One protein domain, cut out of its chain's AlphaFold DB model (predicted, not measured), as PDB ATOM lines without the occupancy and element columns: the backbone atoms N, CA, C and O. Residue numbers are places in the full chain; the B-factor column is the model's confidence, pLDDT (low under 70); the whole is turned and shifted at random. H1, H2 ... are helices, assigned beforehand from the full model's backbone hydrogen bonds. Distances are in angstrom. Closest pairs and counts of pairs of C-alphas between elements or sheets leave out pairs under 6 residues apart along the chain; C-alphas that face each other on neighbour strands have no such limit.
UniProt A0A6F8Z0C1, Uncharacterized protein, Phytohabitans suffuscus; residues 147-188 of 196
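AT A GLANCE: This is residues 147 to 188 of the 196 residues of an uncharacterized protein of Phytohabitans suffuscus (UniProt A0A6F8Z0C1). Two long helices, H1 and H2, make a helical hairpin that opens as a narrow V, joined by a tight link at the closed end. The far arms, residues 147 to 157 of H1 and 179 to 188 of H2, stand free. The printed part has 42 residues, with H1 then H2, no named strand, and class all helix. It is loose, with a radius of gyration of the C-alphas of 11.6 A, and spans 34 by 23 by 5 A, only just flat.

IN THESE COORDINATES: Find C-alpha 147 at (-42.325, -132.996, 40.610); from there H1, residues 147 to 167, runs 30.5 A to C-alpha 167 at (-32.102, -105.227, 33.328). H2, residues 171 to 188, runs 25.9 A and ends at C-alpha 188, (-37.903, -124.637, 56.701).

HOW THE PARTS SIT: Look at Gly 165 and Gly 171, whose C-alphas, 5.2 A apart, are the closest of H1 and H2. The helices touch with residues 162 to 165 and 171 to 175 alone. They run opposite ways at a shallow tilt of 25 degrees. In H1 and H2 every O i to N i+4 pair is within hydrogen-bond range.

THE WHOLE: The C-alphas farthest apart, of Arg 147 and Gly 169, are 33.7 A apart. The printed part has no cut. Mean pLDDT of the printed part is 77.2; residue 165 and residues 170 to 175 are under 70.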
ATOM      1  N   ARG A 147     -43.542-133.476  39.928       73.25
ATOM      2  CA  ARG A 147     -42.325-132.996  40.610       73.25
ATOM      3  C   ARG A 147     -41.268-132.476  39.642       73.25
ATOM      4  O   ARG A 147     -40.685-131.418  39.884       73.25
ATOM      5  N   ARG A 148     -41.039-133.185  38.535       78.25
ATOM      6  CA  ARG A 148     -40.065-132.774  37.517       78.25
ATOM      7  C   ARG A 148     -40.495-131.480  36.828       78.25
ATOM      8  O   ARG A 148     -39.658-130.603  36.641       78.25
ATOM      9  N   ARG A 149     -41.787-131.314  36.520       79.56
ATOM     10  CA  ARG A 149     -42.322-130.060  35.962       79.56
ATOM     11  C   ARG A 149     -42.210-128.897  36.942       79.56
ATOM     12  O   ARG A 149     -41.754-127.831  36.544       79.56
ATOM     13  N   THR A 150     -42.551-129.097  38.213       79.00
ATOM     14  CA  THR A 150     -42.447-128.039  39.228       79.00
ATOM     15  C   THR A 150     -40.995-127.606  39.443       79.00
ATOM     16  O   THR A 150     -40.727-126.414  39.555       79.00
ATOM     17  N   GLY A 151     -40.044-128.547  39.418       78.75
ATOM     18  CA  GLY A 151     -38.614-128.228  39.476       78.75
ATOM     19  C   GLY A 151     -38.145-127.374  38.292       78.75
ATOM     20  O   GLY A 151     -37.440-126.388  38.487       78.75
ATOM     21  N   TRP A 152     -38.598-127.701  37.078       89.75
ATOM     22  CA  TRP A 152     -38.308-126.906  35.879       89.75
ATOM     23  C   TRP A 152     -38.920-125.500  35.934       89.75
ATOM     24  O   TRP A 152     -38.253-124.536  35.567       89.75
ATOM     25  N   LEU A 153     -40.151-125.366  36.436       86.25
ATOM     26  CA  LEU A 153     -40.809-124.065  36.592       86.25
ATOM     27  C   LEU A 153     -40.084-123.165  37.600       86.25
ATOM     28  O   LEU A 153     -39.912-121.980  37.331       86.25
ATOM     29  N   LEU A 154     -39.620-123.716  38.727       81.69
ATOM     30  CA  LEU A 154     -38.840-122.960  39.714       81.69
ATOM     31  C   LEU A 154     -37.496-122.494  39.145       81.69
ATOM     32  O   LEU A 154     -37.089-121.363  39.398       81.69
ATOM     33  N   MET A 155     -36.836-123.335  38.344       83.50
ATOM     34  CA  MET A 155     -35.604-122.956  37.646       83.50
ATOM     35  C   MET A 155     -35.844-121.817  36.652       83.50
ATOM     36  O   MET A 155     -35.141-120.811  36.698       83.50
ATOM     37  N   ALA A 156     -36.871-121.937  35.806       89.38
ATOM     38  CA  ALA A 156     -37.227-120.895  34.846       89.38
ATOM     39  C   ALA A 156     -37.608-119.578  35.543       89.38
ATOM     40  O   ALA A 156     -37.157-118.511  35.131       89.38
ATOM     41  N   ALA A 157     -38.379-119.654  36.631       84.75
ATOM     42  CA  ALA A 157     -38.751-118.491  37.431       84.75
ATOM     43  C   ALA A 157     -37.527-117.812  38.066       84.75
ATOM     44  O   ALA A 157     -37.413-116.588  38.016       84.75
ATOM     45  N   GLY A 158     -36.584-118.590  38.610       80.81
ATOM     46  CA  GLY A 158     -35.328-118.064  39.148       80.81
ATOM     47  C   GLY A 158     -34.472-117.387  38.076       80.81
ATOM     48  O   GLY A 158     -33.986-116.277  38.286       80.81
ATOM     49  N   LEU A 159     -34.346-118.009  36.901       83.56
ATOM     50  CA  LEU A 159     -33.574-117.457  35.785       83.56
ATOM     51  C   LEU A 159     -34.182-116.145  35.262       83.56
ATOM     52  O   LEU A 159     -33.462-115.174  35.032       83.56
ATOM     53  N   ALA A 160     -35.510-116.098  35.130       83.62
ATOM     54  CA  ALA A 160     -36.236-114.901  34.717       83.62
ATOM     55  C   ALA A 160     -36.090-113.763  35.737       83.62
ATOM     56  O   ALA A 160     -35.879-112.612  35.352       83.62
ATOM     57  N   ALA A 161     -36.145-114.075  37.035       78.19
ATOM     58  CA  ALA A 161     -35.939-113.089  38.092       78.19
ATOM     59  C   ALA A 161     -34.521-112.492  38.055       78.19
ATOM     60  O   ALA A 161     -34.371-111.277  38.177       78.19
ATOM     61  N   ILE A 162     -33.496-113.319  37.813       75.06
ATOM     62  CA  ILE A 162     -32.106-112.859  37.654       75.06
ATOM     63  C   ILE A 162     -31.982-111.940  36.434       75.06
ATOM     64  O   ILE A 162     -31.479-110.824  36.560       75.06
ATOM     65  N   ALA A 163     -32.484-112.368  35.273       81.75
ATOM     66  CA  ALA A 163     -32.419-111.579  34.044       81.75
ATOM     67  C   ALA A 163     -33.134-110.222  34.187       81.75
ATOM     68  O   ALA A 163     -32.605-109.189  33.779       81.75
ATOM     69  N   THR A 164     -34.303-110.209  34.834       77.25
ATOM     70  CA  THR A 164     -35.080-108.984  35.077       77.25
ATOM     71  C   THR A 164     -34.371-108.054  36.068       77.25
ATOM     72  O   THR A 164     -34.341-106.841  35.866       77.25
ATOM     73  N   GLY A 165     -33.752-108.608  37.117       69.69
ATOM     74  CA  GLY A 165     -32.988-107.839  38.104       69.69
ATOM     75  C   GLY A 165     -31.743-107.167  37.517       69.69
ATOM     76  O   GLY A 165     -31.425-106.041  37.897       69.69
ATOM     77  N   ILE A 166     -31.080-107.820  36.555       75.06
ATOM     78  CA  ILE A 166     -29.953-107.239  35.808       75.06
ATOM     79  C   ILE A 166     -30.439-106.077  34.931       75.06
ATOM     80  O   ILE A 166     -29.841-105.004  34.953       75.06
ATOM     81  N   ALA A 167     -31.550-106.256  34.210       76.88
ATOM     82  CA  ALA A 167     -32.102-105.227  33.328       76.88
ATOM     83  C   ALA A 167     -32.586-103.972  34.082       76.88
ATOM     84  O   ALA A 167     -32.484-102.864  33.565       76.88
ATOM     85  N   ALA A 168     -33.091-104.128  35.309       75.12
ATOM     86  CA  ALA A 168     -33.645-103.024  36.097       75.12
ATOM     87  C   ALA A 168     -32.589-102.145  36.807       75.12
ATOM     88  O   ALA A 168     -32.951-101.167  37.463       75.12
ATOM     89  N   GLY A 169     -31.295-102.484  36.748       74.75
ATOM     90  CA  GLY A 169     -30.214-101.680  37.344       74.75
ATOM     91  C   GLY A 169     -30.213-101.598  38.882       74.75
ATOM     92  O   GLY A 169     -29.366-100.927  39.460       74.75
ATOM     93  N   HIS A 170     -31.121-102.307  39.559       61.06
ATOM     94  CA  HIS A 170     -31.274-102.353  41.022       61.06
ATOM     95  C   HIS A 170     -30.843-103.723  41.584       61.06
ATOM     96  O   HIS A 170     -31.515-104.315  42.430       61.06
ATOM     97  N   GLY A 171     -29.739-104.277  41.067       58.53
ATOM     98  CA  GLY A 171     -29.405-105.703  41.207       58.53
ATOM     99  C   GLY A 171     -29.079-106.187  42.628       58.53
ATOM    100  O   GLY A 171     -29.285-107.358  42.940       58.53
ATOM    101  N   LEU A 172     -28.616-105.306  43.514       63.12
ATOM    102  CA  LEU A 172     -28.164-105.679  44.861       63.12
ATOM    103  C   LEU A 172     -29.287-106.105  45.831       63.12
ATOM    104  O   LEU A 172     -29.174-107.186  46.416       63.12
ATOM    105  N   PRO A 173     -30.379-105.337  46.019       64.62
ATOM    106  CA  PRO A 173     -31.431-105.712  46.969       64.62
ATOM    107  C   PRO A 173     -32.223-106.958  46.546       64.62
ATOM    108  O   PRO A 173     -32.602-107.761  47.401       64.62
ATOM    109  N   LEU A 174     -32.437-107.171  45.243       61.53
ATOM    110  CA  LEU A 174     -33.158-108.350  44.744       61.53
ATOM    111  C   LEU A 174     -32.332-109.635  44.873       61.53
ATOM    112  O   LEU A 174     -32.880-110.674  45.247       61.53
ATOM    113  N   ALA A 175     -31.020-109.564  44.639       67.38
ATOM    114  CA  ALA A 175     -30.124-110.693  44.867       67.38
ATOM    115  C   ALA A 175     -30.073-111.077  46.355       67.38
ATOM    116  O   ALA A 175     -30.205-112.255  46.692       67.38
ATOM    117  N   ALA A 176     -29.968-110.090  47.251       71.56
ATOM    118  CA  ALA A 176     -29.980-110.326  48.693       71.56
ATOM    119  C   ALA A 176     -31.300-110.966  49.168       71.56
ATOM    120  O   ALA A 176     -31.276-111.923  49.944       71.56
ATOM    121  N   GLY A 177     -32.445-110.497  48.655       74.25
ATOM    122  CA  GLY A 177     -33.758-111.070  48.961       74.25
ATOM    123  C   GLY A 177     -33.912-112.520  48.488       74.25
ATOM    124  O   GLY A 177     -34.421-113.355  49.237       74.25
ATOM    125  N   LEU A 178     -33.421-112.849  47.288       73.81
ATOM    126  CA  LEU A 178     -33.445-114.214  46.746       73.81
ATOM    127  C   LEU A 178     -32.549-115.175  47.534       73.81
ATOM    128  O   LEU A 178     -32.967-116.298  47.824       73.81
ATOM    129  N   VAL A 179     -31.351-114.736  47.926       81.81
ATOM    130  CA  VAL A 179     -30.452-115.534  48.775       81.81
ATOM    131  C   VAL A 179     -31.100-115.799  50.133       81.81
ATOM    132  O   VAL A 179     -31.144-116.947  50.577       81.81
ATOM    133  N   LEU A 180     -31.674-114.771  50.765       81.31
ATOM    134  CA  LEU A 180     -32.351-114.918  52.054       81.31
ATOM    135  C   LEU A 180     -33.567-115.856  51.956       81.31
ATOM    136  O   LEU A 180     -33.766-116.699  52.830       81.31
ATOM    137  N   ALA A 181     -34.340-115.768  50.870       82.94
ATOM    138  CA  ALA A 181     -35.478-116.648  50.613       82.94
ATOM    139  C   ALA A 181     -35.055-118.111  50.389       82.94
ATOM    140  O   ALA A 181     -35.706-119.022  50.906       82.94
ATOM    141  N   ALA A 182     -33.954-118.355  49.671       79.12
ATOM    142  CA  ALA A 182     -33.417-119.699  49.460       79.12
ATOM    143  C   ALA A 182     -32.914-120.328  50.769       79.12
ATOM    144  O   ALA A 182     -33.225-121.484  51.062       79.12
ATOM    145  N   VAL A 183     -32.197-119.555  51.592       84.94
ATOM    146  CA  VAL A 183     -31.745-119.996  52.922       84.94
ATOM    147  C   VAL A 183     -32.941-120.286  53.829       84.94
ATOM    148  O   VAL A 183     -32.977-121.333  54.472       84.94
ATOM    149  N   ALA A 184     -33.962-119.423  53.832       84.38
ATOM    150  CA  ALA A 184     -35.184-119.645  54.601       84.38
ATOM    151  C   ALA A 184     -35.919-120.922  54.163       84.38
ATOM    152  O   ALA A 184     -36.337-121.711  55.009       84.38
ATOM    153  N   ALA A 185     -36.024-121.173  52.855       80.62
ATOM    154  CA  ALA A 185     -36.615-122.401  52.330       80.62
ATOM    155  C   ALA A 185     -35.813-123.649  52.731       80.62
ATOM    156  O   ALA A 185     -36.405-124.681  53.045       80.62
ATOM    157  N   HIS A 186     -34.481-123.555  52.767       77.56
ATOM    158  CA  HIS A 186     -33.612-124.648  53.203       77.56
ATOM    159  C   HIS A 186     -33.721-124.922  54.710       77.56
ATOM    160  O   HIS A 186     -33.712-126.077  55.120       77.56
ATOM    161  N   LEU A 187     -33.889-123.877  55.527       77.06
ATOM    162  CA  LEU A 187     -34.110-124.001  56.973       77.06
ATOM    163  C   LEU A 187     -35.508-124.528  57.321       77.06
ATOM    164  O   LEU A 187     -35.674-125.227  58.317       77.06
ATOM    165  N   ILE A 188     -36.516-124.187  56.516       80.50
ATOM    166  CA  ILE A 188     -37.903-124.637  56.701       80.50
ATOM    167  C   ILE A 188     -38.111-126.050  56.158       80.50
ATOM    168  O   ILE A 188     -39.031-126.737  56.603       80.50
TER     169      ILE A 188